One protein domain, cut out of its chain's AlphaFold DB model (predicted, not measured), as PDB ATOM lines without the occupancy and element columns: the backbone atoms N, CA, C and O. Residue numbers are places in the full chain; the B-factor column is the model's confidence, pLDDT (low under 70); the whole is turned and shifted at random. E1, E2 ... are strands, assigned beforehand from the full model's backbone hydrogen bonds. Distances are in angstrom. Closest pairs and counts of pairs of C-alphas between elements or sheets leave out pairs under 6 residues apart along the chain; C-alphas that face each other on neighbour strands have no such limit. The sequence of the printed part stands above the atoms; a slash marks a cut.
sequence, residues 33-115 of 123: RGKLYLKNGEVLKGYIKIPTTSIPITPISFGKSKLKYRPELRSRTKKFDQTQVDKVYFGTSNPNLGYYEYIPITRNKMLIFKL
ATOM      1  N   ARG A  33     207.682 455.725 395.143       90.25
ATOM      2  CA  ARG A  33     208.229 456.666 396.124       90.25
ATOM      3  C   ARG A  33     207.513 458.015 396.016       90.25
ATOM      4  O   ARG A  33     207.386 458.571 394.928       90.25
ATOM      5  N   GLY A  34     207.047 458.540 397.142       90.88
ATOM      6  CA  GLY A  34     206.247 459.758 397.189       90.88
ATOM      7  C   GLY A  34     206.129 460.347 398.590       90.88
ATOM      8  O   GLY A  34     206.789 459.913 399.542       90.88
ATOM      9  N   LYS A  35     205.285 461.372 398.691       93.50
ATOM     10  CA  LYS A  35     204.928 462.055 399.934       93.50
ATOM     11  C   LYS A  35     203.430 461.902 400.171       93.50
ATOM     12  O   LYS A  35     202.635 462.171 399.273       93.50
ATOM     13  N   LEU A  36     203.066 461.475 401.369       94.25
ATOM     14  CA  LEU A  36     201.696 461.404 401.853       94.25
ATOM     15  C   LEU A  36     201.481 462.548 402.841       94.25
ATOM     16  O   LEU A  36     202.150 462.603 403.869       94.25
ATOM     17  N   TYR A  37     200.559 463.441 402.513       95.12
ATOM     18  CA  TYR A  37     200.123 464.529 403.375       95.12
ATOM     19  C   TYR A  37     198.855 464.083 404.097       95.12
ATOM     20  O   TYR A  37     197.874 463.675 403.463       95.12
ATOM     21  N   LEU A  38     198.894 464.117 405.423       95.69
ATOM     22  CA  LEU A  38     197.773 463.765 406.280       95.69
ATOM     23  C   LEU A  38     197.019 465.027 406.711       95.69
ATOM     24  O   LEU A  38     197.595 466.109 406.817       95.69
ATOM     25  N   LYS A  39     195.720 464.891 406.995       94.62
ATOM     26  CA  LYS A  39     194.861 466.021 407.401       94.62
ATOM     27  C   LYS A  39     195.249 466.647 408.743       94.62
ATOM     28  O   LYS A  39     194.861 467.775 409.012       94.62
ATOM     29  N   ASN A  40     196.013 465.934 409.571       94.62
ATOM     30  CA  ASN A  40     196.587 466.458 410.814       94.62
ATOM     31  C   ASN A  40     197.839 467.336 410.580       94.62
ATOM     32  O   ASN A  40     198.432 467.800 411.547       94.62
ATOM     33  N   GLY A  41     198.265 467.531 409.327       94.25
ATOM     34  CA  GLY A  41     199.457 468.300 408.963       94.25
ATOM     35  C   GLY A  41     200.748 467.478 408.872       94.25
ATOM     36  O   GLY A  41     201.776 468.001 408.446       94.25
ATOM     37  N   GLU A  42     200.720 466.190 409.221       96.69
ATOM     38  CA  GLU A  42     201.892 465.317 409.135       96.69
ATOM     39  C   GLU A  42     202.227 464.961 407.676       96.69
ATOM     40  O   GLU A  42     201.346 464.704 406.848       96.69
ATOM     41  N   VAL A  43     203.526 464.903 407.361       95.69
ATOM     42  CA  VAL A  43     204.021 464.542 406.027       95.69
ATOM     43  C   VAL A  43     204.896 463.298 406.098       95.69
ATOM     44  O   VAL A  43     206.035 463.331 406.561       95.69
ATOM     45  N   LEU A  44     204.388 462.202 405.544       95.38
ATOM     46  CA  LEU A  44     205.071 460.918 405.491       95.38
ATOM     47  C   LEU A  44     205.782 460.737 404.148       95.38
ATOM     48  O   LEU A  44     205.158 460.689 403.087       95.38
ATOM     49  N   LYS A  45     207.107 460.593 404.181       94.62
ATOM     50  CA  LYS A  45     207.924 460.262 403.002       94.62
ATOM     51  C   LYS A  45     208.123 458.748 402.949       94.62
ATOM     52  O   LYS A  45     208.397 458.130 403.975       94.62
ATOM     53  N   GLY A  46     207.961 458.132 401.782       92.94
ATOM     54  CA  GLY A  46     208.150 456.685 401.649       92.94
ATOM     55  C   GLY A  46     207.568 456.119 400.366       92.94
ATOM     56  O   GLY A  46     207.401 456.831 399.378       92.94
ATOM     57  N   TYR A  47     207.260 454.828 400.383       92.00
ATOM     58  CA  TYR A  47     206.612 454.131 399.283       92.00
ATOM     59  C   TYR A  47     205.107 454.090 399.499       92.00
ATOM     60  O   TYR A  47     204.610 453.650 400.537       92.00
ATOM     61  N   ILE A  48     204.384 454.517 398.478       90.88
ATOM     62  CA  ILE A  48     202.937 454.609 398.464       90.88
ATOM     63  C   ILE A  48     202.433 453.721 397.335       90.88
ATOM     64  O   ILE A  48     202.953 453.749 396.219       90.88
ATOM     65  N   LYS A  49     201.420 452.916 397.632       88.00
ATOM     66  CA  LYS A  49     200.705 452.131 396.633       88.00
ATOM     67  C   LYS A  49     199.261 452.591 396.614       88.00
ATOM     68  O   LYS A  49     198.528 452.418 397.594       88.00
ATOM     69  N   ILE A  50     198.883 453.191 395.489       84.88
ATOM     70  CA  ILE A  50     197.496 453.532 395.218       84.88
ATOM     71  C   ILE A  50     196.724 452.221 395.059       84.88
ATOM     72  O   ILE A  50     197.177 451.329 394.336       84.88
ATOM     73  N   PRO A  51     195.594 452.050 395.757       77.81
ATOM     74  CA  PRO A  51     194.729 450.914 395.520       77.81
ATOM     75  C   PRO A  51     194.256 450.948 394.068       77.81
ATOM     76  O   PRO A  51     193.609 451.897 393.633       77.81
ATOM     77  N   THR A  52     194.565 449.887 393.331       67.00
ATOM     78  CA  THR A  52     193.960 449.623 392.034       67.00
ATOM     79  C   THR A  52     192.506 449.281 392.272       67.00
ATOM     80  O   THR A  52     192.152 448.129 392.522       67.00
ATOM     81  N   THR A  53     191.638 450.279 392.229       59.81
ATOM     82  CA  THR A  53     190.238 450.007 391.952       59.81
ATOM     83  C   THR A  53     190.147 449.651 390.479       59.81
ATOM     84  O   THR A  53     189.820 450.495 389.653       59.81
ATOM     85  N   SER A  54     190.457 448.395 390.141       48.56
ATOM     86  CA  SER A  54     189.787 447.759 389.011       48.56
ATOM     87  C   SER A  54     188.317 447.910 389.340       48.56
ATOM     88  O   SER A  54     187.873 447.296 390.300       48.56
ATOM     89  N   ILE A  55     187.618 448.836 388.695       46.12
ATOM     90  CA  ILE A  55     186.189 449.047 388.885       46.12
ATOM     91  C   ILE A  55     185.545 447.677 388.649       46.12
ATOM     92  O   ILE A  55     185.494 447.270 387.489       46.12
ATOM     93  N   PRO A  56     185.069 446.921 389.659       41.88
ATOM     94  CA  PRO A  56     184.013 446.013 389.313       41.88
ATOM     95  C   PRO A  56     182.789 446.924 389.225       41.88
ATOM     96  O   PRO A  56     182.415 447.614 390.180       41.88
ATOM     97  N   ILE A  57     182.177 446.962 388.052       45.97
ATOM     98  CA  ILE A  57     180.848 447.537 387.825       45.97
ATOM     99  C   ILE A  57     179.819 446.610 388.511       45.97
ATOM    100  O   ILE A  57     178.810 446.225 387.939       45.97
ATOM    101  N   THR A  58     180.125 446.150 389.727       41.47
ATOM    102  CA  THR A  58     179.299 445.268 390.532       41.47
ATOM    103  C   THR A  58     179.044 445.942 391.880       41.47
ATOM    104  O   THR A  58     179.955 446.524 392.485       41.47
ATOM    105  N   PRO A  59     177.803 445.877 392.384       46.50
ATOM    106  CA  PRO A  59     177.377 446.567 393.603       46.50
ATOM    107  C   PRO A  59     178.017 446.028 394.900       46.50
ATOM    108  O   PRO A  59     177.718 446.530 395.977       46.50
ATOM    109  N   ILE A  60     178.913 445.033 394.825       44.06
ATOM    110  CA  ILE A  60     179.363 444.218 395.971       44.06
ATOM    111  C   ILE A  60     180.799 444.567 396.429       44.06
ATOM    112  O   ILE A  60     181.330 443.990 397.375       44.06
ATOM    113  N   SER A  61     181.465 445.562 395.833       45.69
ATOM    114  CA  SER A  61     182.773 446.012 396.346       45.69
ATOM    115  C   SER A  61     182.606 446.958 397.548       45.69
ATOM    116  O   SER A  61     182.674 448.181 397.421       45.69
ATOM    117  N   PHE A  62     182.375 446.366 398.725       45.53
ATOM    118  CA  PHE A  62     182.155 447.018 400.029       45.53
ATOM    119  C   PHE A  62     183.428 447.576 400.706       45.53
ATOM    120  O   PHE A  62     183.383 448.065 401.835       45.53
ATOM    121  N   GLY A  63     184.590 447.530 400.053       54.53
ATOM    122  CA  GLY A  63     185.832 448.036 400.639       54.53
ATOM    123  C   GLY A  63     186.002 449.543 400.445       54.53
ATOM    124  O   GLY A  63     186.159 449.998 399.311       54.53
ATOM    125  N   LYS A  64     186.063 450.328 401.534       64.12
ATOM    126  CA  LYS A  64     186.588 451.707 401.471       64.12
ATOM    127  C   LYS A  64     187.996 451.660 400.867       64.12
ATOM    128  O   LYS A  64     188.837 450.887 401.328       64.12
ATOM    129  N   SER A  65     188.249 452.468 399.841       72.44
ATOM    130  CA  SER A  65     189.554 452.530 399.183       72.44
ATOM    131  C   SER A  65     190.603 453.047 400.168       72.44
ATOM    132  O   SER A  65     190.553 454.204 400.584       72.44
ATOM    133  N   LYS A  66     191.530 452.178 400.590       86.62
ATOM    134  CA  LYS A  66     192.609 452.537 401.520       86.62
ATOM    135  C   LYS A  66     193.938 452.622 400.784       86.62
ATOM    136  O   LYS A  66     194.372 451.651 400.162       86.62
ATOM    137  N   LEU A  67     194.600 453.762 400.923       89.25
ATOM    138  CA  LEU A  67     195.969 453.975 400.488       89.25
ATOM    139  C   LEU A  67     196.921 453.121 401.328       89.25
ATOM    140  O   LEU A  67     196.809 453.084 402.553       89.25
ATOM    141  N   LYS A  68     197.871 452.439 400.687       92.06
ATOM    142  CA  LYS A  68     198.928 451.702 401.388       92.06
ATOM    143  C   LYS A  68     200.200 452.543 401.425       92.06
ATOM    144  O   LYS A  68     200.606 453.092 400.404       92.06
ATOM    145  N   TYR A  69     200.847 452.589 402.582       94.31
ATOM    146  CA  TYR A  69     202.097 453.305 402.821       94.31
ATOM    147  C   TYR A  69     203.095 452.404 403.540       94.31
ATOM    148  O   TYR A  69     202.722 451.614 404.408       94.31
ATOM    149  N   ARG A  70     204.374 452.556 403.212       94.88
ATOM    150  CA  ARG A  70     205.484 451.975 403.962       94.88
ATOM    151  C   ARG A  70     206.694 452.914 403.874       94.88
ATOM    152  O   ARG A  70     206.947 453.432 402.785       94.88
ATOM    153  N   PRO A  71     207.436 453.163 404.967       93.56
ATOM    154  CA  PRO A  71     208.619 454.025 404.913       93.56
ATOM    155  C   PRO A  71     209.671 453.480 403.933       93.56
ATOM    156  O   PRO A  71     210.187 454.222 403.102       93.56
ATOM    157  N   GLU A  72     209.882 452.162 403.938       92.62
ATOM    158  CA  GLU A  72     210.815 451.457 403.052       92.62
ATOM    159  C   GLU A  72     210.184 450.244 402.364       92.62
ATOM    160  O   GLU A  72     209.197 449.682 402.842       92.62
ATOM    161  N   LEU A  73     210.795 449.778 401.270       86.44
ATOM    162  CA  LEU A  73     210.276 448.687 400.439       86.44
ATOM    163  C   LEU A  73     210.043 447.371 401.211       86.44
ATOM    164  O   LEU A  73     209.143 446.615 400.867       86.44
ATOM    165  N   ARG A  74     210.814 447.099 402.271       88.31
ATOM    166  CA  ARG A  74     210.690 445.878 403.095       88.31
ATOM    167  C   ARG A  74     209.957 446.091 404.422       88.31
ATOM    168  O   ARG A  74     209.756 445.148 405.178       88.31
ATOM    169  N   SER A  75     209.553 447.323 404.715       92.94
ATOM    170  CA  SER A  75     208.926 447.668 405.992       92.94
ATOM    171  C   SER A  75     207.439 447.291 406.048       92.94
ATOM    172  O   SER A  75     206.788 447.044 405.024       92.94
ATOM    173  N   ARG A  76     206.882 447.253 407.269       92.75
ATOM    174  CA  ARG A  76     205.459 446.958 407.491       92.75
ATOM    175  C   ARG A  76     204.570 447.980 406.780       92.75
ATOM    176  O   ARG A  76     204.811 449.185 406.817       92.75
ATOM    177  N   THR A  77     203.500 447.479 406.168       93.62
ATOM    178  CA  THR A  77     202.517 448.312 405.470       93.62
ATOM    179  C   THR A  77     201.521 448.916 406.454       93.62
ATOM    180  O   THR A  77     200.835 448.189 407.171       93.62
ATOM    181  N   LYS A  78     201.377 450.239 406.420       94.31
ATOM    182  CA  LYS A  78     200.283 450.987 407.043       94.31
ATOM    183  C   LYS A  78     199.218 451.310 405.993       94.31
ATOM    184  O   LYS A  78     199.520 451.424 404.804       94.31
ATOM    185  N   LYS A  79     197.962 451.433 406.421       92.75
ATOM    186  CA  LYS A  79     196.832 451.777 405.548       92.75
ATOM    187  C   LYS A  79     196.194 453.068 406.040       92.75
ATOM    188  O   LYS A  79     195.941 453.178 407.232       92.75
ATOM    189  N   PHE A  80     195.900 453.973 405.118       91.75
ATOM    190  CA  PHE A  80     195.248 455.251 405.384       91.75
ATOM    191  C   PHE A  80     193.988 455.362 404.532       91.75
ATOM    192  O   PHE A  80     193.975 454.906 403.388       91.75
ATOM    193  N   ASP A  81     192.922 455.927 405.082       90.00
ATOM    194  CA  ASP A  81     191.678 456.161 404.349       90.00
ATOM    195  C   ASP A  81     191.421 457.654 404.096       90.00
ATOM    196  O   ASP A  81     192.186 458.525 404.514       90.00
ATOM    197  N   GLN A  82     190.315 457.948 403.414       87.00
ATOM    198  CA  GLN A  82     189.895 459.304 403.047       87.00
ATOM    199  C   GLN A  82     189.731 460.278 404.230       87.00
ATOM    200  O   GLN A  82     189.693 461.491 404.029       87.00
ATOM    201  N   THR A  83     189.567 459.778 405.459       90.81
ATOM    202  CA  THR A  83     189.426 460.629 406.650       90.81
ATOM    203  C   THR A  83     190.780 461.143 407.126       90.81
ATOM    204  O   THR A  83     190.845 462.226 407.695       90.81
ATOM    205  N   GLN A  84     191.856 460.414 406.826       93.56
ATOM    206  CA  GLN A  84     193.213 460.710 407.280       93.56
ATOM    207  C   GLN A  84     194.063 461.368 406.193       93.56
ATOM    208  O   GLN A  84     194.926 462.183 406.502       93.56
ATOM    209  N   VAL A  85     193.840 461.009 404.927       92.31
ATOM    210  CA  VAL A  85     194.623 461.509 403.792       92.31
ATOM    211  C   VAL A  85     194.096 462.866 403.333       92.31
ATOM    212  O   VAL A  85     192.908 462.998 403.046       92.31
ATOM    213  N   ASP A  86     194.990 463.849 403.232       92.38
ATOM    214  CA  ASP A  86     194.735 465.120 402.550       92.38
ATOM    215  C   ASP A  86     195.069 464.975 401.058       92.38
ATOM    216  O   ASP A  86     194.181 464.922 400.209       92.38
ATOM    217  N   LYS A  87     196.354 464.774 400.741       91.44
ATOM    218  CA  LYS A  87     196.825 464.554 399.366       91.44
ATOM    219  C   LYS A  87     198.041 463.647 399.303       91.44
ATOM    220  O   LYS A  87     198.800 463.493 400.260       91.44
ATOM    221  N   VAL A  88     198.263 463.064 398.136       90.88
ATOM    222  CA  VAL A  88     199.469 462.298 397.816       90.88
ATOM    223  C   VAL A  88     200.201 462.974 396.673       90.88
ATOM    224  O   VAL A  88     199.582 463.429 395.719       90.88
ATOM    225  N   TYR A  89     201.525 463.032 396.763       89.62
ATOM    226  CA  TYR A  89     202.380 463.576 395.718       89.62
ATOM    227  C   TYR A  89     203.441 462.558 395.313       89.62
ATOM    228  O   TYR A  89     204.228 462.097 396.148       89.62
ATOM    229  N   PHE A  90     203.493 462.244 394.022       86.25
ATOM    230  CA  PHE A  90     204.576 461.465 393.430       86.25
ATOM    231  C   PHE A  90     205.548 462.414 392.728       86.25
ATOM    232  O   PHE A  90     205.134 463.291 391.969       86.25
ATOM    233  N   GLY A  91     206.836 462.275 393.054       71.25
ATOM    234  CA  GLY A  91     207.893 463.184 392.611       71.25
ATOM    235  C   GLY A  91     208.241 463.083 391.122       71.25
ATOM    236  O   GLY A  91     207.686 462.279 390.378       71.25
ATOM    237  N   THR A  92     209.214 463.900 390.716       58.16
ATOM    238  CA  THR A  92     209.623 464.171 389.326       58.16
ATOM    239  C   THR A  92     210.271 463.021 388.570       58.16
ATOM    240  O   THR A  92     210.326 463.070 387.348       58.16
ATOM    241  N   SER A  93     210.705 461.963 389.250       56.16
ATOM    242  CA  SER A  93     211.290 460.781 388.609       56.16
ATOM    243  C   SER A  93     210.255 459.712 388.236       56.16
ATOM    244  O   SER A  93     210.637 458.592 387.905       56.16
ATOM    245  N   ASN A  94     208.952 459.998 388.356       60.19
ATOM    246  CA  ASN A  94     207.890 459.045 388.050       60.19
ATOM    247  C   ASN A  94     207.007 459.541 386.889       60.19
ATOM    248  O   ASN A  94     206.589 460.699 386.912       60.19
ATOM    249  N   PRO A  95     206.630 458.680 385.925       57.62
ATOM    250  CA  PRO A  95     205.653 459.035 384.885       57.62
ATOM    251  C   PRO A  95     204.282 459.467 385.454       57.62
ATOM    252  O   PRO A  95     203.527 460.184 384.804       57.62
ATOM    253  N   ASN A  96     203.981 459.108 386.707       58.59
ATOM    254  CA  ASN A  96     202.794 459.510 387.469       58.59
ATOM    255  C   ASN A  96     202.982 460.799 388.289       58.59
ATOM    256  O   ASN A  96     202.339 460.986 389.320       58.59
ATOM    257  N   LEU A  97     203.848 461.697 387.824       72.38
ATOM    258  CA  LEU A  97     203.995 463.071 388.305       72.38
ATOM    259  C   LEU A  97     202.635 463.732 388.578       72.38
ATOM    260  O   LEU A  97     201.817 463.864 387.662       72.38
ATOM    261  N   GLY A  98     202.392 464.154 389.821       78.75
ATOM    262  CA  GLY A  98     201.188 464.910 390.165       78.75
ATOM    263  C   GLY A  98     200.665 464.699 391.580       78.75
ATOM    264  O   GLY A  98     201.185 463.902 392.365       78.75
ATOM    265  N   TYR A  99     199.612 465.456 391.882       86.38
ATOM    266  CA  TYR A  99     198.850 465.337 393.117       86.38
ATOM    267  C   TYR A  99     197.710 464.345 392.941       86.38
ATOM    268  O   TYR A  99     197.134 464.236 391.862       86.38
ATOM    269  N   TYR A 100     197.391 463.638 394.014       88.00
ATOM    270  CA  TYR A 100     196.308 462.676 394.077       88.00
ATOM    271  C   TYR A 100     195.454 462.956 395.306       88.00
ATOM    272  O   TYR A 100     195.991 463.150 396.399       88.00
ATOM    273  N   GLU A 101     194.139 462.955 395.125       88.62
ATOM    274  CA  GLU A 101     193.159 463.312 396.154       88.62
ATOM    275  C   GLU A 101     191.962 462.356 396.099       88.62
ATOM    276  O   GLU A 101     191.683 461.742 395.064       88.62
ATOM    277  N   TYR A 102     191.268 462.195 397.228       86.50
ATOM    278  CA  TYR A 102     190.028 461.422 397.286       86.50
ATOM    279  C   TYR A 102     188.871 462.234 396.697       86.50
ATOM    280  O   TYR A 102     188.527 463.294 397.213       86.50
ATOM    281  N   ILE A 103     188.233 461.699 395.659       83.38
ATOM    282  CA  ILE A 103     187.088 462.299 394.970       83.38
ATOM    283  C   ILE A 103     185.856 461.409 395.191       83.38
ATOM    284  O   ILE A 103     185.965 460.180 395.073       83.38
ATOM    285  N   PRO A 104     184.686 461.979 395.530       84.19
ATOM    286  CA  PRO A 104     183.451 461.211 395.624       84.19
ATOM    287  C   PRO A 104     183.027 460.690 394.243       84.19
ATOM    288  O   PRO A 104     182.948 461.449 393.284       84.19
ATOM    289  N   ILE A 105     182.726 459.394 394.150       77.50
ATOM    290  CA  ILE A 105     182.080 458.779 392.974       77.50
ATOM    291  C   ILE A 105     180.578 458.648 393.209       77.50
ATOM    292  O   ILE A 105     179.774 458.844 392.306       77.50
ATOM    293  N   THR A 106     180.194 458.314 394.440       75.38
ATOM    294  CA  THR A 106     178.805 458.310 394.903       75.38
ATOM    295  C   THR A 106     178.743 458.942 396.290       75.38
ATOM    296  O   THR A 106     179.780 459.182 396.912       75.38
ATOM    297  N   ARG A 107     177.530 459.161 396.816       75.56
ATOM    298  CA  ARG A 107     177.301 459.784 398.134       75.56
ATOM    299  C   ARG A 107     178.136 459.169 399.269       75.56
ATOM    300  O   ARG A 107     178.567 459.890 400.158       75.56
ATOM    301  N   ASN A 108     178.401 457.860 399.211       75.88
ATOM    302  CA  ASN A 108     179.078 457.117 400.283       75.88
ATOM    303  C   ASN A 108     180.438 456.522 399.867       75.88
ATOM    304  O   ASN A 108     181.050 455.794 400.651       75.88
ATOM    305  N   LYS A 109     180.918 456.788 398.643       74.12
ATOM    306  CA  LYS A 109     182.124 456.153 398.090       74.12
ATOM    307  C   LYS A 109     183.069 457.198 397.509       74.12
ATOM    308  O   LYS A 109     182.724 457.848 396.526       74.12
ATOM    309  N   MET A 110     184.277 457.300 398.067       81.94
ATOM    310  CA  MET A 110     185.359 458.117 397.504       81.94
ATOM    311  C   MET A 110     186.517 457.232 397.044       81.94
ATOM    312  O   MET A 110     186.870 456.262 397.721       81.94
ATOM    313  N   LEU A 111     187.117 457.581 395.908       81.44
ATOM    314  CA  LEU A 111     188.315 456.939 395.369       81.44
ATOM    315  C   LEU A 111     189.415 457.973 395.155       81.44
ATOM    316  O   LEU A 111     189.135 459.148 394.950       81.44
ATOM    317  N   ILE A 112     190.667 457.525 395.198       83.69
ATOM    318  CA  ILE A 112     191.816 458.392 394.962       83.69
ATOM    319  C   ILE A 112     192.089 458.512 393.458       83.69
ATOM    320  O   ILE A 112     192.278 457.504 392.780       83.69
ATOM    321  N   PHE A 113     192.124 459.740 392.947       82.25
ATOM    322  CA  PHE A 113     192.408 460.040 391.543       82.25
ATOM    323  C   PHE A 113     193.546 461.038 391.413       82.25
ATOM    324  O   PHE A 113     193.790 461.843 392.310       82.25
ATOM    325  N   LYS A 114     194.225 460.994 390.263       83.50
ATOM    326  CA  LYS A 114     195.192 462.016 389.873       83.50
ATOM    327  C   LYS A 114     194.449 463.323 389.606       83.50
ATOM    328  O   LYS A 114     193.543 463.363 388.778       83.50
ATOM    329  N   LEU A 115     194.865 464.392 390.267       81.12
ATOM    330  CA  LEU A 115     194.352 465.729 390.034       81.12
ATOM    331  C   LEU A 115     195.025 466.322 388.789       81.12
ATOM    332  O   LEU A 115     196.222 466.616 388.795       81.12
TER     333      LEU A 115
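AT A GLANCE: This is residues 33 to 115 of the 123 residues of an uncharacterized protein of Psychroserpens burtonensis (UniProt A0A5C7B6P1). One seven-stranded sheet curls like part of a barrel and folds back on itself, E4 and E3 facing E1, E5, E6 and E7 with E2 as the hinge; the barrel stays open, with edge strands E4 and E7 apart. Between E2 and E3 runs a long loop, of which residues 54 to 60 stick out. The 83 printed residues hold E1 to E7 and no named helix: all strand, antiparallel, in the order E4, E3, E2, E1, E5, E6, E7. The whole is compact, with a radius of gyration of the C-alphas of 13.0 A and spans of 35 by 26 by 26 A.

HOW THE PARTS SIT: Start at E1, residues 33 to 38, which forms a hairpin with E2, residues 43 to 49, at 126 degrees; look for N 36 and O 44, 2.8 A apart. E3, residues 67 to 70, pairs with E2 through N 47 and O 70, 2.8 A, and E4, residues 78 to 80, with E3 through N 67 and O 80, 2.8 A. E1 to E4 are a meander, each strand the antiparallel neighbour of the one before; E5, E6 and E7 are another. E5, residues 85 to 90, is E1's neighbour at 160 degrees, with N 35 and O 89 at 2.8 A. E6, residues 98 to 106, pairs with E5 through N 100 and O 88, 2.8 A, and E7, residues 109 to 115, with E6 through N 103 and O 111, 2.8 A. E3 and E7 are only just apart, their closest C-alphas 8.2 A from each other.

IN THESE COORDINATES: Find C-alpha 33 at (208.229, 456.666, 396.124); E1 runs 16.2 A from there, E2 15.9 A, E3 10.3 A, E4 6.8 A and E5 14.4 A. E6 spans 23.8 A, and E7 runs 17.5 A to C-alpha 115 at (194.352, 465.729, 390.034).

THE WHOLE: The C-alphas of Pro 59 and Ser 93, the two farthest apart, are 37.1 A from each other. The printed part has no cut, and the link from E2 to E3, 17 residues, is long. Look for pLDDT under 70 at residues 52 to 64 and 92 to 96.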